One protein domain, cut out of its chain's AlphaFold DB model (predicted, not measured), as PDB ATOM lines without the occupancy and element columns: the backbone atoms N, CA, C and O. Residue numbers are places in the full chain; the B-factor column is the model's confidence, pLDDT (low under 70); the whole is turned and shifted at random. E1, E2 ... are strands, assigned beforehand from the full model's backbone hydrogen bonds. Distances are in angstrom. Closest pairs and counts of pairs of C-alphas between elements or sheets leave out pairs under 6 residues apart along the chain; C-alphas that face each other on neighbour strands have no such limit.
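AT A GLANCE: This is residues 60 to 85 and 115 to 270 of the 310 residues of an uncharacterized protein of Aegilops tauschii (UniProt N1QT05). A large eight-stranded sheet folds back on itself, curled like part of a barrel, so that its edge strands E7 and E11 come close together. A smaller sheet, E3 to E6, packs face to face on the E7 to E10 part of it as a sandwich, and the small hairpin E1 and E2 sits beside E3. You will find 182 printed residues with fourteen named strands, E1 to E14 in chain order, and no named helix; the class is all strand, though under half of the residues are in named elements. The large sheet is mixed, in the order E7, E8, E9, E10, E14, E13, E12, E11; the two smaller ones are antiparallel, E3, E4, E5, E6 and E1, E2. The whole is compact, with a radius of gyration of the C-alphas of 17.1 A and spans of 53 by 42 by 33 A.

HOW THE PARTS SIT: Begin with the large, strongly twisted sheet: E7, residues 165 to 171, E8, 174 to 179, E9, 184 to 192, and E10, 198 to 210, form a meander, successive antiparallel hairpins. Look there for N 169 and O 176 at 2.9 A, N 177 and O 186 at 2.8 A, and N 187 and O 204 at 2.8 A. E14, residues 265 to 269, is parallel to E10 at 60 degrees, with N 267 and O 209 at 2.8 A. This is the hinge of a folded sheet, one sheet bent back into two leaves; the other leaf is E13, 243 to 250, E12, 229 to 235, and E11, 220 to 226. E11 to E14 are a second meander of hairpins, with N 249 and O 266 at 2.9 A, N 246 and O 232 at 2.8 A, and N 224 and O 231 at 2.9 A. The closest C-alphas of E7 and E11, Cys 171 and Glu 225, are 5.3 A apart. Facing the large sheet is the third meander of hairpins, E3, 117 to 122, E4, 132 to 137, E5, 142 to 146, and E6, 155 to 157, with N 121 and O 134, N 135 and O 143, and N 144 and O 155 each at 2.8 A. In this sandwich, two sheets face to face, the facing parts are 9.1 A centre to centre; the closest C-alphas of E3 and E7, Val 121 and Ala 169, are 6.3 A apart. The hairpin E1, 65 to 67, and E2, 77 to 79, has N 79 and O 65 at 3.4 A; C-alphas 66 and 119, the closest of E1 and E3, are 6.1 A apart.

IN THESE COORDINATES: Find C-alpha 198 at (-51.283, -20.593, -15.212); from there E10 runs 33.1 A to C-alpha 210 at (-38.955, -28.307, 14.515). E9 measures 25.0 A and E13 22.8 A. E14 ends at C-alpha 269, (-31.875, -33.286, 12.164).

THE WHOLE: The C-alphas of Glu 151 and Gln 256, the two farthest apart, are 53.9 A apart. Residues 86 to 114 are not printed, and C-alphas 85 and 115 are 24.3 A apart across the cut. E13 to E14 is a long link of 14 residues; residues 70 to 75 and 254 to 260 stand free. The mean pLDDT of the printed part is 71.3, with 64 residues under 70, among them 60 to 85 and 251 to 262.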
ATOM      1  N   SER A  60     -31.291 -32.456 -12.290       38.00
ATOM      2  CA  SER A  60     -32.007 -31.813 -11.201       38.00
ATOM      3  C   SER A  60     -32.327 -30.393 -11.652       38.00
ATOM      4  O   SER A  60     -31.535 -29.734 -12.332       38.00
ATOM      5  N   ALA A  61     -33.525 -29.923 -11.322       42.56
ATOM      6  CA  ALA A  61     -33.875 -28.523 -11.465       42.56
ATOM      7  C   ALA A  61     -33.031 -27.741 -10.446       42.56
ATOM      8  O   ALA A  61     -33.407 -27.554  -9.291       42.56
ATOM      9  N   LEU A  62     -31.808 -27.401 -10.857       44.34
ATOM     10  CA  LEU A  62     -30.778 -26.837  -9.997       44.34
ATOM     11  C   LEU A  62     -31.282 -25.522  -9.379       44.34
ATOM     12  O   LEU A  62     -31.725 -24.627 -10.110       44.34
ATOM     13  N   PRO A  63     -31.209 -25.349  -8.047       37.94
ATOM     14  CA  PRO A  63     -31.537 -24.075  -7.436       37.94
ATOM     15  C   PRO A  63     -30.446 -23.067  -7.806       37.94
ATOM     16  O   PRO A  63     -29.298 -23.166  -7.375       37.94
ATOM     17  N   TRP A  64     -30.810 -22.075  -8.615       46.06
ATOM     18  CA  TRP A  64     -29.938 -20.951  -8.926       46.06
ATOM     19  C   TRP A  64     -29.771 -20.115  -7.658       46.06
ATOM     20  O   TRP A  64     -30.712 -19.480  -7.177       46.06
ATOM     21  N   LEU A  65     -28.571 -20.142  -7.081       38.78
ATOM     22  CA  LEU A  65     -28.274 -19.386  -5.875       38.78
ATOM     23  C   LEU A  65     -27.942 -17.942  -6.271       38.78
ATOM     24  O   LEU A  65     -26.921 -17.666  -6.905       38.78
ATOM     25  N   ILE A  66     -28.808 -17.008  -5.883       42.22
ATOM     26  CA  ILE A  66     -28.445 -15.592  -5.831       42.22
ATOM     27  C   ILE A  66     -27.726 -15.396  -4.499       42.22
ATOM     28  O   ILE A  66     -28.350 -15.429  -3.440       42.22
ATOM     29  N   ILE A  67     -26.406 -15.241  -4.548       35.38
ATOM     30  CA  ILE A  67     -25.636 -14.781  -3.391       35.38
ATOM     31  C   ILE A  67     -25.611 -13.260  -3.477       35.38
ATOM     32  O   ILE A  67     -25.081 -12.717  -4.445       35.38
ATOM     33  N   ASP A  68     -26.180 -12.598  -2.473       37.03
ATOM     34  CA  ASP A  68     -25.970 -11.180  -2.192       37.03
ATOM     35  C   ASP A  68     -24.678 -11.049  -1.360       37.03
ATOM     36  O   ASP A  68     -24.692 -11.391  -0.173       37.03
ATOM     37  N   PRO A  69     -23.525 -10.653  -1.937       34.81
ATOM     38  CA  PRO A  69     -22.284 -10.548  -1.178       34.81
ATOM     39  C   PRO A  69     -22.170  -9.206  -0.442       34.81
ATOM     40  O   PRO A  69     -21.250  -9.028   0.352       34.81
ATOM     41  N   SER A  70     -23.054  -8.247  -0.708       39.12
ATOM     42  CA  SER A  70     -22.978  -6.907  -0.142       39.12
ATOM     43  C   SER A  70     -24.380  -6.326  -0.134       39.12
ATOM     44  O   SER A  70     -24.870  -5.951  -1.194       39.12
ATOM     45  N   GLY A  71     -24.992  -6.204   1.048       38.28
ATOM     46  CA  GLY A  71     -26.331  -5.635   1.269       38.28
ATOM     47  C   GLY A  71     -26.528  -4.170   0.831       38.28
ATOM     48  O   GLY A  71     -27.343  -3.451   1.396       38.28
ATOM     49  N   THR A  72     -25.793  -3.709  -0.172       36.84
ATOM     50  CA  THR A  72     -25.886  -2.439  -0.875       36.84
ATOM     51  C   THR A  72     -26.311  -2.711  -2.319       36.84
ATOM     52  O   THR A  72     -25.477  -2.934  -3.186       36.84
ATOM     53  N   HIS A  73     -27.629  -2.756  -2.521       44.00
ATOM     54  CA  HIS A  73     -28.447  -2.326  -3.672       44.00
ATOM     55  C   HIS A  73     -27.977  -2.370  -5.144       44.00
ATOM     56  O   HIS A  73     -28.755  -1.950  -6.000       44.00
ATOM     57  N   GLU A  74     -26.820  -2.909  -5.510       35.78
ATOM     58  CA  GLU A  74     -26.302  -2.779  -6.873       35.78
ATOM     59  C   GLU A  74     -25.850  -4.135  -7.433       35.78
ATOM     60  O   GLU A  74     -24.724  -4.589  -7.257       35.78
ATOM     61  N   ALA A  75     -26.789  -4.759  -8.152       36.62
ATOM     62  CA  ALA A  75     -26.665  -5.968  -8.970       36.62
ATOM     63  C   ALA A  75     -26.509  -7.318  -8.233       36.62
ATOM     64  O   ALA A  75     -25.424  -7.746  -7.839       36.62
ATOM     65  N   ASN A  76     -27.612  -8.078  -8.212       40.19
ATOM     66  CA  ASN A  76     -27.620  -9.507  -7.900       40.19
ATOM     67  C   ASN A  76     -26.800 -10.275  -8.947       40.19
ATOM     68  O   ASN A  76     -27.123 -10.257 -10.138       40.19
ATOM     69  N   ARG A  77     -25.751 -10.983  -8.516       37.69
ATOM     70  CA  ARG A  77     -25.013 -11.914  -9.379       37.69
ATOM     71  C   ARG A  77     -25.640 -13.302  -9.272       37.69
ATOM     72  O   ARG A  77     -25.789 -13.844  -8.180       37.69
ATOM     73  N   MET A  78     -26.010 -13.860 -10.418       36.25
ATOM     74  CA  MET A  78     -26.558 -15.208 -10.539       36.25
ATOM     75  C   MET A  78     -25.382 -16.177 -10.692       36.25
ATOM     76  O   MET A  78     -24.622 -16.065 -11.654       36.25
ATOM     77  N   TYR A  79     -25.194 -17.080  -9.731       34.53
ATOM     78  CA  TYR A  79     -24.137 -18.090  -9.791       34.53
ATOM     79  C   TYR A  79     -24.759 -19.464 -10.051       34.53
ATOM     80  O   TYR A  79     -25.612 -19.918  -9.287       34.53
ATOM     81  N   CYS A  80     -24.326 -20.127 -11.128       40.06
ATOM     82  CA  CYS A  80     -24.559 -21.552 -11.331       40.06
ATOM     83  C   CYS A  80     -23.365 -22.318 -10.738       40.06
ATOM     84  O   CYS A  80     -22.234 -22.073 -11.163       40.06
ATOM     85  N   PRO A  81     -23.565 -23.210  -9.754       36.94
ATOM     86  CA  PRO A  81     -22.462 -23.967  -9.165       36.94
ATOM     87  C   PRO A  81     -21.802 -24.970 -10.123       36.94
ATOM     88  O   PRO A  81     -20.650 -25.330  -9.894       36.94
ATOM     89  N   GLU A  82     -22.485 -25.409 -11.185       36.72
ATOM     90  CA  GLU A  82     -21.955 -26.448 -12.085       36.72
ATOM     91  C   GLU A  82     -21.670 -25.969 -13.508       36.72
ATOM     92  O   GLU A  82     -20.692 -26.409 -14.109       36.72
ATOM     93  N   GLU A  83     -22.415 -25.002 -14.029       36.31
ATOM     94  CA  GLU A  83     -22.138 -24.409 -15.331       36.31
ATOM     95  C   GLU A  83     -21.295 -23.148 -15.122       36.31
ATOM     96  O   GLU A  83     -21.788 -22.114 -14.680       36.31
ATOM     97  N   GLY A  84     -20.021 -23.172 -15.519       33.66
ATOM     98  CA  GLY A  84     -19.207 -21.956 -15.688       33.66
ATOM     99  C   GLY A  84     -19.733 -21.003 -16.781       33.66
ATOM    100  O   GLY A  84     -18.965 -20.212 -17.326       33.66
ATOM    101  N   VAL A  85     -21.016 -21.109 -17.134       34.34
ATOM    102  CA  VAL A  85     -21.747 -20.252 -18.053       34.34
ATOM    103  C   VAL A  85     -22.338 -19.113 -17.235       34.34
ATOM    104  O   VAL A  85     -23.342 -19.247 -16.537       34.34
ATOM    105  N   LEU A 115     -39.632  -5.197 -10.199       61.12
ATOM    106  CA  LEU A 115     -39.815  -6.446  -9.455       61.12
ATOM    107  C   LEU A 115     -38.457  -6.987  -8.994       61.12
ATOM    108  O   LEU A 115     -37.731  -7.632  -9.747       61.12
ATOM    109  N   LEU A 116     -38.115  -6.730  -7.733       66.62
ATOM    110  CA  LEU A 116     -36.881  -7.212  -7.122       66.62
ATOM    111  C   LEU A 116     -37.092  -8.593  -6.493       66.62
ATOM    112  O   LEU A 116     -37.891  -8.765  -5.564       66.62
ATOM    113  N   LEU A 117     -36.342  -9.576  -6.992       69.94
ATOM    114  CA  LEU A 117     -36.383 -10.973  -6.556       69.94
ATOM    115  C   LEU A 117     -35.192 -11.285  -5.635       69.94
ATOM    116  O   LEU A 117     -34.075 -10.838  -5.893       69.94
ATOM    117  N   ARG A 118     -35.425 -12.063  -4.569       68.94
ATOM    118  CA  ARG A 118     -34.386 -12.543  -3.631       68.94
ATOM    119  C   ARG A 118     -33.868 -13.934  -3.992       68.94
ATOM    120  O   ARG A 118     -32.699 -14.225  -3.791       68.94
ATOM    121  N   LYS A 119     -34.761 -14.805  -4.466       77.88
ATOM    122  CA  LYS A 119     -34.464 -16.184  -4.858       77.88
ATOM    123  C   LYS A 119     -35.328 -16.541  -6.045       77.88
ATOM    124  O   LYS A 119     -36.487 -16.131  -6.088       77.88
ATOM    125  N   VAL A 120     -34.758 -17.317  -6.955       80.06
ATOM    126  CA  VAL A 120     -35.435 -17.891  -8.112       80.06
ATOM    127  C   VAL A 120     -35.180 -19.394  -8.109       80.06
ATOM    128  O   VAL A 120     -34.060 -19.839  -7.870       80.06
ATOM    129  N   VAL A 121     -36.226 -20.167  -8.356       83.12
ATOM    130  CA  VAL A 121     -36.189 -21.619  -8.523       83.12
ATOM    131  C   VAL A 121     -36.998 -21.985  -9.762       83.12
ATOM    132  O   VAL A 121     -37.954 -21.295 -10.118       83.12
ATOM    133  N   PHE A 122     -36.615 -23.072 -10.415       83.94
ATOM    134  CA  PHE A 122     -37.288 -23.578 -11.604       83.94
ATOM    135  C   PHE A 122     -37.842 -24.966 -11.300       83.94
ATOM    136  O   PHE A 122     -37.233 -25.700 -10.522       83.94
ATOM    137  N   SER A 123     -38.994 -25.310 -11.877       83.62
ATOM    138  CA  SER A 123     -39.560 -26.660 -11.752       83.62
ATOM    139  C   SER A 123     -38.731 -27.705 -12.496       83.62
ATOM    140  O   SER A 123     -38.690 -28.863 -12.099       83.62
ATOM    141  N   GLU A 124     -38.072 -27.287 -13.574       79.38
ATOM    142  CA  GLU A 124     -37.302 -28.117 -14.497       79.38
ATOM    143  C   GLU A 124     -36.248 -27.252 -15.211       79.38
ATOM    144  O   GLU A 124     -35.937 -26.137 -14.780       79.38
ATOM    145  N   GLN A 125     -35.678 -27.750 -16.309       71.62
ATOM    146  CA  GLN A 125     -34.750 -26.959 -17.108       71.62
ATOM    147  C   GLN A 125     -35.453 -25.716 -17.686       71.62
ATOM    148  O   GLN A 125     -36.505 -25.842 -18.313       71.62
ATOM    149  N   PRO A 126     -34.858 -24.513 -17.565       72.44
ATOM    150  CA  PRO A 126     -35.481 -23.267 -18.020       72.44
ATOM    151  C   PRO A 126     -35.633 -23.176 -19.547       72.44
ATOM    152  O   PRO A 126     -36.256 -22.250 -20.054       72.44
ATOM    153  N   THR A 127     -35.043 -24.116 -20.284       71.81
ATOM    154  CA  THR A 127     -35.181 -24.274 -21.735       71.81
ATOM    155  C   THR A 127     -36.508 -24.920 -22.139       71.81
ATOM    156  O   THR A 127     -36.904 -24.805 -23.297       71.81
ATOM    157  N   LEU A 128     -37.201 -25.587 -21.212       71.00
ATOM    158  CA  LEU A 128     -38.459 -26.280 -21.474       71.00
ATOM    159  C   LEU A 128     -39.648 -25.327 -21.301       71.00
ATOM    160  O   LEU A 128     -39.747 -24.591 -20.322       71.00
ATOM    161  N   THR A 129     -40.599 -25.362 -22.234       76.56
ATOM    162  CA  THR A 129     -41.829 -24.540 -22.200       76.56
ATOM    163  C   THR A 129     -42.852 -25.018 -21.164       76.56
ATOM    164  O   THR A 129     -43.879 -24.381 -20.930       76.56
ATOM    165  N   SER A 130     -42.619 -26.178 -20.557       77.75
ATOM    166  CA  SER A 130     -43.332 -26.655 -19.370       77.75
ATOM    167  C   SER A 130     -42.855 -25.961 -18.094       77.75
ATOM    168  O   SER A 130     -43.616 -25.895 -17.128       77.75
ATOM    169  N   CYS A 131     -41.655 -25.370 -18.114       81.56
ATOM    170  CA  CYS A 131     -40.994 -24.881 -16.920       81.56
ATOM    171  C   CYS A 131     -41.749 -23.738 -16.242       81.56
ATOM    172  O   CYS A 131     -42.110 -22.724 -16.847       81.56
ATOM    173  N   ILE A 132     -41.896 -23.873 -14.930       85.31
ATOM    174  CA  ILE A 132     -42.434 -22.855 -14.045       85.31
ATOM    175  C   ILE A 132     -41.266 -22.209 -13.306       85.31
ATOM    176  O   ILE A 132     -40.584 -22.835 -12.494       85.31
ATOM    177  N   LEU A 133     -41.056 -20.925 -13.570       86.31
ATOM    178  CA  LEU A 133     -40.170 -20.072 -12.794       86.31
ATOM    179  C   LEU A 133     -40.942 -19.591 -11.567       86.31
ATOM    180  O   LEU A 133     -41.986 -18.949 -11.686       86.31
ATOM    181  N   SER A 134     -40.422 -19.890 -10.383       89.25
ATOM    182  CA  SER A 134     -40.948 -19.389  -9.114       89.25
ATOM    183  C   SER A 134     -39.892 -18.567  -8.395       89.25
ATOM    184  O   SER A 134     -38.715 -18.915  -8.377       89.25
ATOM    185  N   ALA A 135     -40.295 -17.461  -7.791       82.75
ATOM    186  CA  ALA A 135     -39.381 -16.548  -7.137       82.75
ATOM    187  C   ALA A 135     -39.984 -15.953  -5.871       82.75
ATOM    188  O   ALA A 135     -41.199 -15.809  -5.744       82.75
ATOM    189  N   VAL A 136     -39.118 -15.565  -4.938       81.25
ATOM    190  CA  VAL A 136     -39.529 -14.809  -3.753       81.25
ATOM    191  C   VAL A 136     -39.177 -13.348  -3.960       81.25
ATOM    192  O   VAL A 136     -38.011 -13.013  -4.179       81.25
ATOM    193  N   THR A 137     -40.166 -12.468  -3.865       80.69
ATOM    194  CA  THR A 137     -39.957 -11.023  -4.001       80.69
ATOM    195  C   THR A 137     -39.315 -10.430  -2.742       80.69
ATOM    196  O   THR A 137     -39.332 -11.026  -1.652       80.69
ATOM    197  N   ARG A 138     -38.780  -9.211  -2.849       73.56
ATOM    198  CA  ARG A 138     -38.370  -8.421  -1.674       73.56
ATOM    199  C   ARG A 138     -39.516  -8.175  -0.692       73.56
ATOM    200  O   ARG A 138     -39.286  -8.147   0.509       73.56
ATOM    201  N   MET A 139     -40.749  -8.117  -1.188       77.75
ATOM    202  CA  MET A 139     -41.958  -7.964  -0.373       77.75
ATOM    203  C   MET A 139     -42.440  -9.275   0.267       77.75
ATOM    204  O   MET A 139     -43.543  -9.319   0.803       77.75
ATOM    205  N   HIS A 140     -41.640 -10.350   0.234       84.56
ATOM    206  CA  HIS A 140     -41.994 -11.655   0.811       84.56
ATOM    207  C   HIS A 140     -43.246 -12.293   0.193       84.56
ATOM    208  O   HIS A 140     -44.017 -12.971   0.875       84.56
ATOM    209  N   GLN A 141     -43.427 -12.093  -1.112       87.81
ATOM    210  CA  GLN A 141     -44.492 -12.704  -1.904       87.81
ATOM    211  C   GLN A 141     -43.905 -13.760  -2.840       87.81
ATOM    212  O   GLN A 141     -42.738 -13.673  -3.231       87.81
ATOM    213  N   LEU A 142     -44.725 -14.737  -3.218       91.81
ATOM    214  CA  LEU A 142     -44.405 -15.658  -4.299       91.81
ATOM    215  C   LEU A 142     -44.701 -14.971  -5.635       91.81
ATOM    216  O   LEU A 142     -45.801 -14.463  -5.830       91.81
ATOM    217  N   ALA A 143     -43.747 -14.983  -6.555       86.62
ATOM    218  CA  ALA A 143     -43.929 -14.594  -7.946       86.62
ATOM    219  C   ALA A 143     -43.738 -15.828  -8.831       86.62
ATOM    220  O   ALA A 143     -42.751 -16.543  -8.675       86.62
ATOM    221  N   VAL A 144     -44.677 -16.091  -9.736       87.31
ATOM    222  CA  VAL A 144     -44.662 -17.269 -10.611       87.31
ATOM    223  C   VAL A 144     -44.831 -16.848 -12.061       87.31
ATOM    224  O   VAL A 144     -45.664 -15.992 -12.370       87.31
ATOM    225  N   TYR A 145     -44.060 -17.475 -12.942       80.62
ATOM    226  CA  TYR A 145     -44.106 -17.269 -14.379       80.62
ATOM    227  C   TYR A 145     -43.944 -18.602 -15.112       80.62
ATOM    228  O   TYR A 145     -43.063 -19.394 -14.778       80.62
ATOM    229  N   LYS A 146     -44.782 -18.854 -16.122       81.50
ATOM    230  CA  LYS A 146     -44.657 -20.038 -16.977       81.50
ATOM    231  C   LYS A 146     -43.833 -19.694 -18.216       81.50
ATOM    232  O   LYS A 146     -44.211 -18.813 -18.988       81.50
ATOM    233  N   ILE A 147     -42.727 -20.404 -18.409       75.56
ATOM    234  CA  ILE A 147     -41.840 -20.228 -19.560       75.56
ATOM    235  C   ILE A 147     -42.566 -20.670 -20.837       75.56
ATOM    236  O   ILE A 147     -43.337 -21.620 -20.826       75.56
ATOM    237  N   GLY A 148     -42.355 -19.964 -21.951       67.19
ATOM    238  CA  GLY A 148     -42.985 -20.302 -23.235       67.19
ATOM    239  C   GLY A 148     -44.433 -19.825 -23.394       67.19
ATOM    240  O   GLY A 148     -45.044 -20.094 -24.424       67.19
ATOM    241  N   CYS A 149     -44.976 -19.081 -22.427       66.19
ATOM    242  CA  CYS A 149     -46.258 -18.388 -22.553       66.19
ATOM    243  C   CYS A 149     -46.025 -16.864 -22.573       66.19
ATOM    244  O   CYS A 149     -46.140 -16.223 -21.531       66.19
ATOM    245  N   PRO A 150     -45.676 -16.262 -23.727       55.81
ATOM    246  CA  PRO A 150     -45.295 -14.845 -23.813       55.81
ATOM    247  C   PRO A 150     -46.431 -13.877 -23.452       55.81
ATOM    248  O   PRO A 150     -46.164 -12.756 -23.030       55.81
ATOM    249  N   GLU A 151     -47.685 -14.315 -23.577       56.47
ATOM    250  CA  GLU A 151     -48.875 -13.555 -23.174       56.47
ATOM    251  C   GLU A 151     -49.195 -13.683 -21.674       56.47
ATOM    252  O   GLU A 151     -50.028 -12.945 -21.150       56.47
ATOM    253  N   ALA A 152     -48.556 -14.618 -20.960       62.94
ATOM    254  CA  ALA A 152     -48.808 -14.815 -19.540       62.94
ATOM    255  C   ALA A 152     -48.121 -13.716 -18.722       62.94
ATOM    256  O   ALA A 152     -46.906 -13.541 -18.775       62.94
ATOM    257  N   ALA A 153     -48.899 -12.997 -17.918       68.12
ATOM    258  CA  ALA A 153     -48.357 -12.091 -16.917       68.12
ATOM    259  C   ALA A 153     -47.787 -12.870 -15.718       68.12
ATOM    260  O   ALA A 153     -48.142 -14.024 -15.455       68.12
ATOM    261  N   TRP A 154     -46.923 -12.213 -14.943       78.06
ATOM    262  CA  TRP A 154     -46.504 -12.730 -13.642       78.06
ATOM    263  C   TRP A 154     -47.710 -12.916 -12.725       78.06
ATOM    264  O   TRP A 154     -48.518 -12.007 -12.542       78.06
ATOM    265  N   THR A 155     -47.782 -14.071 -12.069       82.88
ATOM    266  CA  THR A 155     -48.724 -14.286 -10.971       82.88
ATOM    267  C   THR A 155     -48.020 -13.994  -9.653       82.88
ATOM    268  O   THR A 155     -47.124 -14.735  -9.251       82.88
ATOM    269  N   ILE A 156     -48.416 -12.917  -8.971       84.44
ATOM    270  CA  ILE A 156     -47.857 -12.535  -7.667       84.44
ATOM    271  C   ILE A 156     -48.866 -12.858  -6.567       84.44
ATOM    272  O   ILE A 156     -50.032 -12.465  -6.627       84.44
ATOM    273  N   ARG A 157     -48.413 -13.574  -5.538       85.81
ATOM    274  CA  ARG A 157     -49.245 -14.042  -4.434       85.81
ATOM    275  C   ARG A 157     -48.551 -13.822  -3.095       85.81
ATOM    276  O   ARG A 157     -47.537 -14.446  -2.789       85.81
ATOM    277  N   GLY A 158     -49.128 -12.949  -2.276       86.12
ATOM    278  CA  GLY A 158     -48.781 -12.846  -0.860       86.12
ATOM    279  C   GLY A 158     -49.385 -13.983  -0.038       86.12
ATOM    280  O   GLY A 158     -50.388 -14.588  -0.427       86.12
ATOM    281  N   LEU A 159     -48.776 -14.254   1.113       86.19
ATOM    282  CA  LEU A 159     -49.357 -15.128   2.130       86.19
ATOM    283  C   LEU A 159     -50.489 -14.398   2.865       86.19
ATOM    284  O   LEU A 159     -50.552 -13.168   2.859       86.19
ATOM    285  N   ARG A 160     -51.414 -15.144   3.482       78.88
ATOM    286  CA  ARG A 160     -52.495 -14.522   4.263       78.88
ATOM    287  C   ARG A 160     -51.964 -14.010   5.605       78.88
ATOM    288  O   ARG A 160     -51.066 -14.603   6.199       78.88
ATOM    289  N   GLY A 161     -52.594 -12.955   6.120       79.56
ATOM    290  CA  GLY A 161     -52.266 -12.382   7.426       79.56
ATOM    291  C   GLY A 161     -50.933 -11.635   7.422       79.56
ATOM    292  O   GLY A 161     -50.591 -10.968   6.452       79.56
ATOM    293  N   LYS A 162     -50.192 -11.723   8.533       78.44
ATOM    294  CA  LYS A 162     -48.887 -11.060   8.711       78.44
ATOM    295  C   LYS A 162     -47.690 -11.962   8.374       78.44
ATOM    296  O   LYS A 162     -46.554 -11.556   8.604       78.44
ATOM    297  N   ASP A 163     -47.932 -13.176   7.881       84.94
ATOM    298  CA  ASP A 163     -46.860 -14.131   7.603       84.94
ATOM    299  C   ASP A 163     -46.100 -13.762   6.321       84.94
ATOM    300  O   ASP A 163     -46.675 -13.244   5.362       84.94
ATOM    301  N   ARG A 164     -44.794 -14.023   6.303       85.62
ATOM    302  CA  ARG A 164     -43.883 -13.605   5.231       85.62
ATOM    303  C   ARG A 164     -43.210 -14.818   4.617       85.62
ATOM    304  O   ARG A 164     -42.635 -15.622   5.342       85.62
ATOM    305  N   LEU A 165     -43.228 -14.927   3.287       89.69
ATOM    306  CA  LEU A 165     -42.478 -15.961   2.575       89.69
ATOM    307  C   LEU A 165     -40.974 -15.698   2.730       89.69
ATOM    308  O   LEU A 165     -40.481 -14.598   2.441       89.69
ATOM    309  N   MET A 166     -40.245 -16.693   3.219       86.12
ATOM    310  CA  MET A 166     -38.814 -16.590   3.503       86.12
ATOM    311  C   MET A 166     -37.983 -17.260   2.423       86.12
ATOM    312  O   MET A 166     -37.075 -16.626   1.879       86.12
ATOM    313  N   ASP A 167     -38.345 -18.486   2.070       88.00
ATOM    314  CA  ASP A 167     -37.646 -19.259   1.058       88.00
ATOM    315  C   ASP A 167     -38.596 -20.176   0.275       88.00
ATOM    316  O   ASP A 167     -39.705 -20.444   0.738       88.00
ATOM    317  N   VAL A 168     -38.175 -20.646  -0.903       91.38
ATOM    318  CA  VAL A 168     -38.914 -21.604  -1.750       91.38
ATOM    319  C   VAL A 168     -37.995 -22.649  -2.375       91.38
ATOM    320  O   VAL A 168     -36.839 -22.353  -2.673       91.38
ATOM    321  N   ALA A 169     -38.505 -23.855  -2.615       90.19
ATOM    322  CA  ALA A 169     -37.814 -24.905  -3.362       90.19
ATOM    323  C   ALA A 169     -38.818 -25.848  -4.031       90.19
ATOM    324  O   ALA A 169     -39.861 -26.153  -3.452       90.19
ATOM    325  N   PHE A 170     -38.488 -26.321  -5.230       88.31
ATOM    326  CA  PHE A 170     -39.181 -27.455  -5.831       88.31
ATOM    327  C   PHE A 170     -38.632 -28.753  -5.249       88.31
ATOM    328  O   PHE A 170     -37.420 -28.903  -5.153       88.31
ATOM    329  N   CYS A 171     -39.513 -29.673  -4.865       87.00
ATOM    330  CA  CYS A 171     -39.161 -31.017  -4.422       87.00
ATOM    331  C   CYS A 171     -40.227 -31.991  -4.918       87.00
ATOM    332  O   CYS A 171     -41.404 -31.798  -4.618       87.00
ATOM    333  N   ASN A 172     -39.818 -33.031  -5.648       86.38
ATOM    334  CA  ASN A 172     -40.727 -34.006  -6.268       86.38
ATOM    335  C   ASN A 172     -41.850 -33.322  -7.068       86.38
ATOM    336  O   ASN A 172     -43.021 -33.580  -6.825       86.38
ATOM    337  N   GLU A 173     -41.480 -32.391  -7.958       85.69
ATOM    338  CA  GLU A 173     -42.394 -31.606  -8.819       85.69
ATOM    339  C   GLU A 173     -43.340 -30.642  -8.078       85.69
ATOM    340  O   GLU A 173     -44.064 -29.859  -8.694       85.69
ATOM    341  N   GLU A 174     -43.297 -30.616  -6.749       91.25
ATOM    342  CA  GLU A 174     -44.135 -29.756  -5.927       91.25
ATOM    343  C   GLU A 174     -43.342 -28.555  -5.408       91.25
ATOM    344  O   GLU A 174     -42.186 -28.675  -4.998       91.25
ATOM    345  N   LEU A 175     -43.968 -27.374  -5.396       94.38
ATOM    346  CA  LEU A 175     -43.342 -26.169  -4.864       94.38
ATOM    347  C   LEU A 175     -43.630 -26.030  -3.369       94.38
ATOM    348  O   LEU A 175     -44.782 -25.905  -2.940       94.38
ATOM    349  N   TYR A 176     -42.560 -25.955  -2.592       93.94
ATOM    350  CA  TYR A 176     -42.588 -25.718  -1.159       93.94
ATOM    351  C   TYR A 176     -42.044 -24.335  -0.811       93.94
ATOM    352  O   TYR A 176     -41.207 -23.789  -1.528       93.94
ATOM    353  N   GLY A 177     -42.498 -23.772   0.308       92.25
ATOM    354  CA  GLY A 177     -41.998 -22.509   0.844       92.25
ATOM    355  C   GLY A 177     -41.945 -22.466   2.364       92.25
ATOM    356  O   GLY A 177     -42.828 -22.993   3.032       92.25
ATOM    357  N   THR A 178     -40.928 -21.821   2.923       89.38
ATOM    358  CA  THR A 178     -40.842 -21.535   4.363       89.38
ATOM    359  C   THR A 178     -41.380 -20.152   4.665       89.38
ATOM    360  O   THR A 178     -41.327 -19.250   3.824       89.38
ATOM    361  N   THR A 179     -41.857 -19.952   5.888       87.94
ATOM    362  CA  THR A 179     -42.300 -18.633   6.334       87.94
ATOM    363  C   THR A 179     -41.469 -18.111   7.500       87.94
ATOM    364  O   THR A 179     -40.540 -18.769   7.983       87.94
ATOM    365  N   GLN A 180     -41.756 -16.882   7.924       81.38
ATOM    366  CA  GLN A 180     -41.127 -16.306   9.108       81.38
ATOM    367  C   GLN A 180     -41.502 -17.107  10.363       81.38
ATOM    368  O   GLN A 180     -40.676 -17.247  11.270       81.38
ATOM    369  N   ASN A 181     -42.710 -17.680  10.390       82.69
ATOM    370  CA  ASN A 181     -43.114 -18.622  11.420       82.69
ATOM    371  C   ASN A 181     -42.416 -19.982  11.202       82.69
ATOM    372  O   ASN A 181     -42.711 -20.666  10.220       82.69
ATOM    373  N   PRO A 182     -41.540 -20.431  12.124       77.50
ATOM    374  CA  PRO A 182     -40.813 -21.697  11.979       77.50
ATOM    375  C   PRO A 182     -41.718 -22.931  11.884       77.50
ATOM    376  O   PRO A 182     -41.263 -23.980  11.434       77.50
ATOM    377  N   ARG A 183     -42.985 -22.827  12.305       81.50
ATOM    378  CA  ARG A 183     -43.940 -23.942  12.306       81.50
ATOM    379  C   ARG A 183     -44.700 -24.096  10.986       81.50
ATOM    380  O   ARG A 183     -45.487 -25.032  10.847       81.50
ATOM    381  N   HIS A 184     -44.516 -23.181  10.033       86.12
ATOM    382  CA  HIS A 184     -45.231 -23.188   8.758       86.12
ATOM    383  C   HIS A 184     -44.312 -23.618   7.610       86.12
ATOM    384  O   HIS A 184     -43.383 -22.908   7.219       86.12
ATOM    385  N   LEU A 185     -44.640 -24.760   7.015       90.75
ATOM    386  CA  LEU A 185     -44.235 -25.108   5.662       90.75
ATOM    387  C   LEU A 185     -45.432 -24.873   4.745       90.75
ATOM    388  O   LEU A 185     -46.554 -25.255   5.056       90.75
ATOM    389  N   ILE A 186     -45.216 -24.252   3.603       91.88
ATOM    390  CA  ILE A 186     -46.258 -24.005   2.618       91.88
ATOM    391  C   ILE A 186     -46.035 -24.936   1.442       91.88
ATOM    392  O   ILE A 186     -44.919 -25.033   0.945       91.88
ATOM    393  N   LYS A 187     -47.102 -25.580   0.980       94.19
ATOM    394  CA  LYS A 187     -47.167 -26.186  -0.348       94.19
ATOM    395  C   LYS A 187     -47.977 -25.264  -1.253       94.19
ATOM    396  O   LYS A 187     -49.079 -24.840  -0.892       94.19
ATOM    397  N   PHE A 188     -47.429 -24.944  -2.414       94.00
ATOM    398  CA  PHE A 188     -48.121 -24.171  -3.433       94.00
ATOM    399  C   PHE A 188     -48.667 -25.108  -4.503       94.00
ATOM    400  O   PHE A 188     -47.948 -25.967  -5.007       94.00
ATOM    401  N   GLU A 189     -49.937 -24.931  -4.857       93.25
ATOM    402  CA  GLU A 189     -50.559 -25.665  -5.959       93.25
ATOM    403  C   GLU A 189     -50.895 -24.703  -7.089       93.25
ATOM    404  O   GLU A 189     -51.622 -23.722  -6.904       93.25
ATOM    405  N   PHE A 190     -50.359 -24.991  -8.268       89.62
ATOM    406  CA  PHE A 190     -50.612 -24.215  -9.469       89.62
ATOM    407  C   PHE A 190     -51.988 -24.563 -10.029       89.62
ATOM    408  O   PHE A 190     -52.313 -25.725 -10.258       89.62
ATOM    409  N   VAL A 191     -52.808 -23.542 -10.253       87.50
ATOM    410  CA  VAL A 191     -54.093 -23.687 -10.930       87.50
ATOM    411  C   VAL A 191     -53.857 -23.380 -12.396       87.50
ATOM    412  O   VAL A 191     -53.531 -22.249 -12.756       87.50
ATOM    413  N   VAL A 192     -54.005 -24.400 -13.231       84.12
ATOM    414  CA  VAL A 192     -53.803 -24.324 -14.676       84.12
ATOM    415  C   VAL A 192     -55.156 -24.509 -15.358       84.12
ATOM    416  O   VAL A 192     -55.962 -25.335 -14.929       84.12
ATOM    417  N   ASN A 193     -55.447 -23.711 -16.385       82.50
ATOM    418  CA  ASN A 193     -56.682 -23.865 -17.153       82.50
ATOM    419  C   ASN A 193     -56.571 -25.000 -18.192       82.50
ATOM    420  O   ASN A 193     -55.505 -25.567 -18.415       82.50
ATOM    421  N   LYS A 194     -57.674 -25.292 -18.892       82.88
ATOM    422  CA  LYS A 194     -57.731 -26.310 -19.961       82.88
ATOM    423  C   LYS A 194     -56.742 -26.090 -21.120       82.88
ATOM    424  O   LYS A 194     -56.498 -27.011 -21.885       82.88
ATOM    425  N   HIS A 195     -56.188 -24.886 -21.254       76.38
ATOM    426  CA  HIS A 195     -55.215 -24.517 -22.286       76.38
ATOM    427  C   HIS A 195     -53.769 -24.547 -21.773       76.38
ATOM    428  O   HIS A 195     -52.854 -24.116 -22.469       76.38
ATOM    429  N   GLY A 196     -53.538 -25.018 -20.544       72.44
ATOM    430  CA  GLY A 196     -52.200 -25.092 -19.968       72.44
ATOM    431  C   GLY A 196     -51.668 -23.760 -19.428       72.44
ATOM    432  O   GLY A 196     -50.517 -23.717 -18.993       72.44
ATOM    433  N   ALA A 197     -52.455 -22.680 -19.427       75.94
ATOM    434  CA  ALA A 197     -52.029 -21.394 -18.881       75.94
ATOM    435  C   ALA A 197     -52.211 -21.356 -17.357       75.94
ATOM    436  O   ALA A 197     -53.230 -21.812 -16.828       75.94
ATOM    437  N   LEU A 198     -51.224 -20.794 -16.656       78.81
ATOM    438  CA  LEU A 198     -51.283 -20.593 -15.212       78.81
ATOM    439  C   LEU A 198     -52.290 -19.480 -14.896       78.81
ATOM    440  O   LEU A 198     -52.079 -18.332 -15.274       78.81
ATOM    441  N   VAL A 199     -53.374 -19.821 -14.200       82.12
ATOM    442  CA  VAL A 199     -54.452 -18.880 -13.841       82.12
ATOM    443  C   VAL A 199     -54.489 -18.547 -12.351       82.12
ATOM    444  O   VAL A 199     -55.212 -17.648 -11.931       82.12
ATOM    445  N   GLY A 200     -53.718 -19.254 -11.526       84.31
ATOM    446  CA  GLY A 200     -53.618 -18.932 -10.110       84.31
ATOM    447  C   GLY A 200     -52.693 -19.852  -9.333       84.31
ATOM    448  O   GLY A 200     -52.166 -20.834  -9.849       84.31
ATOM    449  N   VAL A 201     -52.524 -19.530  -8.052       90.50
ATOM    450  CA  VAL A 201     -51.750 -20.331  -7.098       90.50
ATOM    451  C   VAL A 201     -52.540 -20.458  -5.797       90.50
ATOM    452  O   VAL A 201     -52.911 -19.451  -5.179       90.50
ATOM    453  N   LYS A 202     -52.803 -21.695  -5.373       90.88
ATOM    454  CA  LYS A 202     -53.350 -22.008  -4.049       90.88
ATOM    455  C   LYS A 202     -52.208 -22.180  -3.051       90.88
ATOM    456  O   LYS A 202     -51.137 -22.675  -3.385       90.88
ATOM    457  N   THR A 203     -52.458 -21.770  -1.815       91.94
ATOM    458  CA  THR A 203     -51.496 -21.818  -0.708       91.94
ATOM    459  C   THR A 203     -52.033 -22.779   0.341       91.94
ATOM    460  O   THR A 203     -53.081 -22.510   0.929       91.94
ATOM    461  N   LEU A 204     -51.326 -23.882   0.569       89.88
ATOM    462  CA  LEU A 204     -51.672 -24.894   1.559       89.88
ATOM    463  C   LEU A 204     -50.656 -24.861   2.697       89.88
ATOM    464  O   LEU A 204     -49.466 -25.073   2.480       89.88
ATOM    465  N   TYR A 205     -51.128 -24.601   3.913       88.00
ATOM    466  CA  TYR A 205     -50.281 -24.612   5.100       88.00
ATOM    467  C   TYR A 205     -50.131 -26.046   5.610       88.00
ATOM    468  O   TYR A 205     -51.111 -26.715   5.937       88.00
ATOM    469  N   ARG A 206     -48.887 -26.506   5.687       84.25
ATOM    470  CA  ARG A 206     -48.469 -27.734   6.356       84.25
ATOM    471  C   ARG A 206     -47.790 -27.340   7.663       84.25
ATOM    472  O   ARG A 206     -46.722 -26.731   7.673       84.25
ATOM    473  N   TYR A 207     -48.431 -27.672   8.774       81.00
ATOM    474  CA  TYR A 207     -47.872 -27.421  10.095       81.00
ATOM    475  C   TYR A 207     -46.760 -28.432  10.374       81.00
ATOM    476  O   TYR A 207     -46.975 -29.642  10.270       81.00
ATOM    477  N   CYS A 208     -45.572 -27.934  10.709       81.62
ATOM    478  CA  CYS A 208     -44.387 -28.749  10.951       81.62
ATOM    479  C   CYS A 208     -43.804 -28.467  12.333       81.62
ATOM    480  O   CYS A 208     -43.660 -27.309  12.723       81.62
ATOM    481  N   MET A 209     -43.413 -29.520  13.042       75.94
ATOM    482  CA  MET A 209     -42.632 -29.387  14.270       75.94
ATOM    483  C   MET A 209     -41.137 -29.325  13.940       75.94
ATOM    484  O   MET A 209     -40.638 -30.167  13.194       75.94
ATOM    485  N   LEU A 210     -40.419 -28.348  14.497       71.88
ATOM    486  CA  LEU A 210     -38.955 -28.307  14.515       71.88
ATOM    487  C   LEU A 210     -38.512 -28.505  15.968       71.88
ATOM    488  O   LEU A 210     -38.468 -27.552  16.741       71.88
ATOM    489  N   GLU A 211     -38.268 -29.755  16.360       57.25
ATOM    490  CA  GLU A 211     -37.796 -30.083  17.709       57.25
ATOM    491  C   GLU A 211     -36.366 -29.545  17.899       57.25
ATOM    492  O   GLU A 211     -35.592 -29.492  16.947       57.25
ATOM    493  N   SER A 212     -36.005 -29.152  19.126       54.56
ATOM    494  CA  SER A 212     -34.665 -28.719  19.586       54.56
ATOM    495  C   SER A 212     -34.153 -27.321  19.202       54.56
ATOM    496  O   SER A 212     -33.335 -26.767  19.942       54.56
ATOM    497  N   TYR A 213     -34.645 -26.686  18.138       55.69
ATOM    498  CA  TYR A 213     -34.248 -25.308  17.838       55.69
ATOM    499  C   TYR A 213     -35.128 -24.352  18.647       55.69
ATOM    500  O   TYR A 213     -36.321 -24.236  18.364       55.69
ATOM    501  N   ARG A 214     -34.557 -23.669  19.662       54.00
ATOM    502  CA  ARG A 214     -35.256 -22.570  20.362       54.00
ATOM    503  C   ARG A 214     -35.896 -21.705  19.286       54.00
ATOM    504  O   ARG A 214     -35.213 -21.358  18.320       54.00
ATOM    505  N   GLU A 215     -37.185 -21.418  19.445       56.50
ATOM    506  CA  GLU A 215     -38.050 -20.694  18.507       56.50
ATOM    507  C   GLU A 215     -37.612 -19.231  18.335       56.50
ATOM    508  O   GLU A 215     -38.397 -18.303  18.479       56.50
ATOM    509  N   ASN A 216     -36.331 -18.995  18.069       57.16
ATOM    510  CA  ASN A 216     -35.805 -17.689  17.796       57.16
ATOM    511  C   ASN A 216     -36.178 -17.355  16.343       57.16
ATOM    512  O   ASN A 216     -35.745 -18.055  15.413       57.16
ATOM    513  N   PRO A 217     -37.011 -16.325  16.126       56.03
ATOM    514  CA  PRO A 217     -37.434 -15.910  14.796       56.03
ATOM    515  C   PRO A 217     -36.274 -15.407  13.926       56.03
ATOM    516  O   PRO A 217     -36.451 -15.321  12.714       56.03
ATOM    517  N   GLU A 218     -35.101 -15.126  14.501       57.41
ATOM    518  CA  GLU A 218     -33.951 -14.559  13.781       57.41
ATOM    519  C   GLU A 218     -33.095 -15.581  13.023       57.41
ATOM    520  O   GLU A 218     -32.176 -15.216  12.289       57.41
ATOM    521  N   HIS A 219     -33.387 -16.874  13.159       68.12
ATOM    522  CA  HIS A 219     -32.675 -17.896  12.401       68.12
ATOM    523  C   HIS A 219     -33.026 -17.840  10.915       68.12
ATOM    524  O   HIS A 219     -34.199 -17.893  10.533       68.12
ATOM    525  N   MET A 220     -31.998 -17.799  10.065       72.75
ATOM    526  CA  MET A 220     -32.182 -17.913   8.621       72.75
ATOM    527  C   MET A 220     -32.452 -19.377   8.278       72.75
ATOM    528  O   MET A 220     -31.674 -20.258   8.647       72.75
ATOM    529  N   ARG A 221     -33.563 -19.635   7.585       77.25
ATOM    530  CA  ARG A 221     -34.015 -20.980   7.216       77.25
ATOM    531  C   ARG A 221     -34.126 -21.064   5.707       77.25
ATOM    532  O   ARG A 221     -34.958 -20.381   5.110       77.25
ATOM    533  N   TYR A 222     -33.303 -21.913   5.123       83.19
ATOM    534  CA  TYR A 222     -33.305 -22.203   3.699       83.19
ATOM    535  C   TYR A 222     -33.926 -23.572   3.473       83.19
ATOM    536  O   TYR A 222     -33.776 -24.451   4.317       83.19
ATOM    537  N   ILE A 223     -34.601 -23.769   2.350       85.06
ATOM    538  CA  ILE A 223     -35.038 -25.087   1.895       85.06
ATOM    539  C   ILE A 223     -34.432 -25.410   0.542       85.06
ATOM    540  O   ILE A 223     -34.290 -24.549  -0.335       85.06
ATOM    541  N   VAL A 224     -34.070 -26.675   0.402       82.31
ATOM    542  CA  VAL A 224     -33.463 -27.258  -0.788       82.31
ATOM    543  C   VAL A 224     -34.012 -28.663  -0.987       82.31
ATOM    544  O   VAL A 224     -34.407 -29.334  -0.034       82.31
ATOM    545  N   GLU A 225     -34.043 -29.101  -2.236       84.50
ATOM    546  CA  GLU A 225     -34.259 -30.503  -2.571       84.50
ATOM    547  C   GLU A 225     -32.905 -31.214  -2.597       84.50
ATOM    548  O   GLU A 225     -31.920 -30.689  -3.121       84.50
ATOM    549  N   LEU A 226     -32.849 -32.380  -1.958       75.38
ATOM    550  CA  LEU A 226     -31.689 -33.261  -1.942       75.38
ATOM    551  C   LEU A 226     -32.155 -34.711  -2.099       75.38
ATOM    552  O   LEU A 226     -32.687 -35.299  -1.157       75.38
ATOM    553  N   ARG A 227     -31.903 -35.308  -3.270       76.75
ATOM    554  CA  ARG A 227     -32.187 -36.727  -3.572       76.75
ATOM    555  C   ARG A 227     -33.661 -37.108  -3.330       76.75
ATOM    556  O   ARG A 227     -33.954 -38.131  -2.715       76.75
ATOM    557  N   GLY A 228     -34.584 -36.264  -3.780       77.25
ATOM    558  CA  GLY A 228     -36.032 -36.406  -3.617       77.25
ATOM    559  C   GLY A 228     -36.550 -36.038  -2.224       77.25
ATOM    560  O   GLY A 228     -37.722 -36.274  -1.920       77.25
ATOM    561  N   GLN A 229     -35.699 -35.487  -1.354       80.56
ATOM    562  CA  GLN A 229     -36.071 -35.087   0.000       80.56
ATOM    563  C   GLN A 229     -36.034 -33.574   0.156       80.56
ATOM    564  O   GLN A 229     -35.069 -32.915  -0.228       80.56
ATOM    565  N   LEU A 230     -37.065 -33.029   0.800       86.75
ATOM    566  CA  LEU A 230     -37.065 -31.635   1.210       86.75
ATOM    567  C   LEU A 230     -36.211 -31.489   2.473       86.75
ATOM    568  O   LEU A 230     -36.525 -32.065   3.522       86.75
ATOM    569  N   VAL A 231     -35.141 -30.707   2.367       83.62
ATOM    570  CA  VAL A 231     -34.194 -30.451   3.451       83.62
ATOM    571  C   VAL A 231     -34.199 -28.968   3.796       83.62
ATOM    572  O   VAL A 231     -34.026 -28.110   2.933       83.62
ATOM    573  N   MET A 232     -34.390 -28.669   5.078       84.94
ATOM    574  CA  MET A 232     -34.234 -27.341   5.645       84.94
ATOM    575  C   MET A 232     -32.819 -27.180   6.191       84.94
ATOM    576  O   MET A 232     -32.369 -27.985   6.997       84.94
ATOM    577  N   VAL A 233     -32.134 -26.114   5.799       82.06
ATOM    578  CA  VAL A 233     -30.850 -25.706   6.367       82.06
ATOM    579  C   VAL A 233     -31.085 -24.484   7.241       82.06
ATOM    580  O   VAL A 233     -31.525 -23.437   6.762       82.06
ATOM    581  N   VAL A 234     -30.798 -24.618   8.530       76.44
ATOM    582  CA  VAL A 234     -30.930 -23.547   9.515       76.44
ATOM    583  C   VAL A 234     -29.551 -22.995   9.835       76.44
ATOM    584  O   VAL A 234     -28.624 -23.748  10.136       76.44
ATOM    585  N   ARG A 235     -29.428 -21.670   9.777       73.38
ATOM    586  CA  ARG A 235     -28.239 -20.930  10.193       73.38
ATOM    587  C   ARG A 235     -28.548 -20.138  11.458       73.38
ATOM    588  O   ARG A 235     -29.506 -19.356  11.488       73.38
ATOM    589  N   GLY A 236     -27.714 -20.323  12.476       64.25
ATOM    590  CA  GLY A 236     -27.772 -19.549  13.712       64.25
ATOM    591  C   GLY A 236     -27.427 -18.077  13.470       64.25
ATOM    592  O   GLY A 236     -26.491 -17.778  12.734       64.25
ATOM    593  N   TYR A 237     -28.137 -17.146  14.112       58.88
ATOM    594  CA  TYR A 237     -27.800 -15.715  14.033       58.88
ATOM    595  C   TYR A 237     -26.498 -15.398  14.795       58.88
ATOM    596  O   TYR A 237     -25.716 -14.545  14.390       58.88
ATOM    597  N   GLN A 238     -26.237 -16.133  15.883       57.91
ATOM    598  CA  GLN A 238     -25.074 -15.931  16.759       57.91
ATOM    599  C   GLN A 238     -23.793 -16.620  16.262       57.91
ATOM    600  O   GLN A 238     -22.701 -16.219  16.652       57.91
ATOM    601  N   SER A 239     -23.904 -17.627  15.390       55.78
ATOM    602  CA  SER A 239     -22.758 -18.304  14.778       55.78
ATOM    603  C   SER A 239     -22.946 -18.358  13.270       55.78
ATOM    604  O   SER A 239     -23.644 -19.210  12.728       55.78
ATOM    605  N   TYR A 240     -22.278 -17.445  12.564       53.47
ATOM    606  CA  TYR A 240     -22.274 -17.427  11.103       53.47
ATOM    607  C   TYR A 240     -21.594 -18.661  10.484       53.47
ATOM    608  O   TYR A 240     -21.701 -18.833   9.268       53.47
ATOM    609  N   LYS A 241     -20.886 -19.480  11.273       49.53
ATOM    610  CA  LYS A 241     -20.111 -20.634  10.796       49.53
ATOM    611  C   LYS A 241     -20.854 -21.968  10.912       49.53
ATOM    612  O   LYS A 241     -20.474 -22.903  10.213       49.53
ATOM    613  N   ASP A 242     -21.920 -22.035  11.708       62.44
ATOM    614  CA  ASP A 242     -22.619 -23.290  11.981       62.44
ATOM    615  C   ASP A 242     -23.953 -23.362  11.236       62.44
ATOM    616  O   ASP A 242     -24.787 -22.450  11.283       62.44
ATOM    617  N   PHE A 243     -24.150 -24.480  10.543       72.56
ATOM    618  CA  PHE A 243     -25.387 -24.813   9.854       72.56
ATOM    619  C   PHE A 243     -25.858 -26.181  10.319       72.56
ATOM    620  O   PHE A 243     -25.058 -27.107  10.461       72.56
ATOM    621  N   THR A 244     -27.167 -26.313  10.490       73.69
ATOM    622  CA  THR A 244     -27.806 -27.588  10.805       73.69
ATOM    623  C   THR A 244     -28.816 -27.907   9.717       73.69
ATOM    624  O   THR A 244     -29.614 -27.050   9.332       73.69
ATOM    625  N   ALA A 245     -28.770 -29.129   9.199       80.31
ATOM    626  CA  ALA A 245     -29.698 -29.601   8.183       80.31
ATOM    627  C   ALA A 245     -30.772 -30.484   8.819       80.31
ATOM    628  O   ALA A 245     -30.479 -31.299   9.690       80.31
ATOM    629  N   PHE A 246     -32.006 -30.356   8.349       82.56
ATOM    630  CA  PHE A 246     -33.152 -31.125   8.804       82.56
ATOM    631  C   PHE A 246     -33.907 -31.658   7.598       82.56
ATOM    632  O   PHE A 246     -34.230 -30.896   6.692       82.56
ATOM    633  N   ARG A 247     -34.243 -32.942   7.585       86.00
ATOM    634  CA  ARG A 247     -35.122 -33.508   6.556       86.00
ATOM    635  C   ARG A 247     -36.571 -33.484   7.025       86.00
ATOM    636  O   ARG A 247     -36.845 -33.715   8.207       86.00
ATOM    637  N   LEU A 248     -37.491 -33.232   6.101       88.19
ATOM    638  CA  LEU A 248     -38.919 -33.337   6.371       88.19
ATOM    639  C   LEU A 248     -39.322 -34.812   6.445       88.19
ATOM    640  O   LEU A 248     -39.033 -35.584   5.529       88.19
ATOM    641  N   VAL A 249     -40.022 -35.204   7.504       85.75
ATOM    642  CA  VAL A 249     -40.635 -36.533   7.618       85.75
ATOM    643  C   VAL A 249     -42.082 -36.414   8.082       85.75
ATOM    644  O   VAL A 249     -42.479 -35.416   8.692       85.75
ATOM    645  N   HIS A 250     -42.881 -37.439   7.800       83.25
ATOM    646  CA  HIS A 250     -44.240 -37.517   8.317       83.25
ATOM    647  C   HIS A 250     -44.201 -37.756   9.833       83.25
ATOM    648  O   HIS A 250     -43.420 -38.575  10.329       83.25
ATOM    649  N   GLY A 251     -45.016 -37.019  10.581       68.94
ATOM    650  CA  GLY A 251     -45.227 -37.282  11.999       68.94
ATOM    651  C   GLY A 251     -45.989 -38.596  12.167       68.94
ATOM    652  O   GLY A 251     -46.960 -38.842  11.448       68.94
ATOM    653  N   ASN A 252     -45.560 -39.436  13.111       62.22
ATOM    654  CA  ASN A 252     -46.394 -40.540  13.578       62.22
ATOM    655  C   ASN A 252     -47.468 -39.945  14.490       62.22
ATOM    656  O   ASN A 252     -47.136 -39.297  15.480       62.22
ATOM    657  N   ILE A 253     -48.743 -40.197  14.185       55.28
ATOM    658  CA  ILE A 253     -49.893 -39.856  15.044       55.28
ATOM    659  C   ILE A 253     -49.970 -40.890  16.187       55.28
ATOM    660  O   ILE A 253     -50.977 -41.553  16.407       55.28
ATOM    661  N   GLY A 254     -48.840 -41.113  16.857       48.06
ATOM    662  CA  GLY A 254     -48.667 -42.082  17.926       48.06
ATOM    663  C   GLY A 254     -48.429 -41.340  19.227       48.06
ATOM    664  O   GLY A 254     -47.393 -40.704  19.383       48.06
ATOM    665  N   LEU A 255     -49.439 -41.401  20.094       48.59
ATOM    666  CA  LEU A 255     -49.468 -41.068  21.520       48.59
ATOM    667  C   LEU A 255     -48.071 -40.885  22.141       48.59
ATOM    668  O   LEU A 255     -47.289 -41.827  22.072       48.59
ATOM    669  N   GLN A 256     -47.826 -39.729  22.785       43.50
ATOM    670  CA  GLN A 256     -46.948 -39.519  23.969       43.50
ATOM    671  C   GLN A 256     -46.241 -38.147  24.046       43.50
ATOM    672  O   GLN A 256     -45.256 -38.033  24.758       43.50
ATOM    673  N   HIS A 257     -46.714 -37.064  23.418       43.53
ATOM    674  CA  HIS A 257     -46.228 -35.729  23.807       43.53
ATOM    675  C   HIS A 257     -47.377 -34.733  23.964       43.53
ATOM    676  O   HIS A 257     -48.198 -34.566  23.068       43.53
ATOM    677  N   TYR A 258     -47.403 -34.087  25.134       45.97
ATOM    678  CA  TYR A 258     -48.321 -33.050  25.627       45.97
ATOM    679  C   TYR A 258     -48.337 -31.765  24.769       45.97
ATOM    680  O   TYR A 258     -48.231 -30.657  25.288       45.97
ATOM    681  N   ASN A 259     -48.457 -31.867  23.448       50.03
ATOM    682  CA  ASN A 259     -48.606 -30.710  22.577       50.03
ATOM    683  C   ASN A 259     -50.031 -30.660  22.031       50.03
ATOM    684  O   ASN A 259     -50.472 -31.535  21.295       50.03
ATOM    685  N   TYR A 260     -50.727 -29.578  22.375       48.88
ATOM    686  CA  TYR A 260     -52.100 -29.230  21.988       48.88
ATOM    687  C   TYR A 260     -52.325 -29.131  20.459       48.88
ATOM    688  O   TYR A 260     -53.435 -28.888  19.999       48.88
ATOM    689  N   TYR A 261     -51.278 -29.318  19.652       54.69
ATOM    690  CA  TYR A 261     -51.287 -29.155  18.204       54.69
ATOM    691  C   TYR A 261     -50.770 -30.427  17.528       54.69
ATOM    692  O   TYR A 261     -49.617 -30.822  17.707       54.69
ATOM    693  N   ASN A 262     -51.633 -31.063  16.736       65.38
ATOM    694  CA  ASN A 262     -51.289 -32.224  15.921       65.38
ATOM    695  C   ASN A 262     -50.497 -31.758  14.684       65.38
ATOM    696  O   ASN A 262     -51.065 -31.154  13.772       65.38
ATOM    697  N   TYR A 263     -49.182 -31.988  14.670       70.88
ATOM    698  CA  TYR A 263     -48.301 -31.629  13.555       70.88
ATOM    699  C   TYR A 263     -48.098 -32.843  12.633       70.88
ATOM    700  O   TYR A 263     -47.349 -33.752  12.992       70.88
ATOM    701  N   PRO A 264     -48.708 -32.879  11.430       77.38
ATOM    702  CA  PRO A 264     -48.581 -34.022  10.520       77.38
ATOM    703  C   PRO A 264     -47.167 -34.193   9.947       77.38
ATOM    704  O   PRO A 264     -46.853 -35.239   9.388       77.38
ATOM    705  N   TYR A 265     -46.303 -33.186  10.094       83.69
ATOM    706  CA  TYR A 265     -44.922 -33.206   9.623       83.69
ATOM    707  C   TYR A 265     -43.956 -32.808  10.735       83.69
ATOM    708  O   TYR A 265     -44.278 -31.975  11.588       83.69
ATOM    709  N   LYS A 266     -42.741 -33.348  10.687       85.31
ATOM    710  CA  LYS A 266     -41.645 -32.949  11.572       85.31
ATOM    711  C   LYS A 266     -40.331 -32.813  10.807       85.31
ATOM    712  O   LYS A 266     -40.075 -33.538   9.847       85.31
ATOM    713  N   TRP A 267     -39.507 -31.877  11.253       84.88
ATOM    714  CA  TRP A 267     -38.141 -31.675  10.796       84.88
ATOM    715  C   TRP A 267     -37.204 -32.462  11.704       84.88
ATOM    716  O   TRP A 267     -37.150 -32.209  12.905       84.88
ATOM    717  N   VAL A 268     -36.485 -33.428  11.136       83.06
ATOM    718  CA  VAL A 268     -35.540 -34.269  11.880       83.06
ATOM    719  C   VAL A 268     -34.131 -33.925  11.445       83.06
ATOM    720  O   VAL A 268     -33.842 -33.934  10.246       83.06
ATOM    721  N   GLU A 269     -33.271 -33.625  12.415       81.25
ATOM    722  CA  GLU A 269     -31.875 -33.286  12.164       81.25
ATOM    723  C   GLU A 269     -31.174 -34.409  11.396       81.25
ATOM    724  O   GLU A 269     -31.300 -35.599  11.700       81.25
ATOM    725  N   VAL A 270     -30.423 -34.014  10.376       74.12
ATOM    726  CA  VAL A 270     -29.592 -34.914   9.595       74.12
ATOM    727  C   VAL A 270     -28.226 -34.981  10.277       74.12
ATOM    728  O   VAL A 270     -27.338 -34.185   9.989       74.12
TER     729      VAL A 270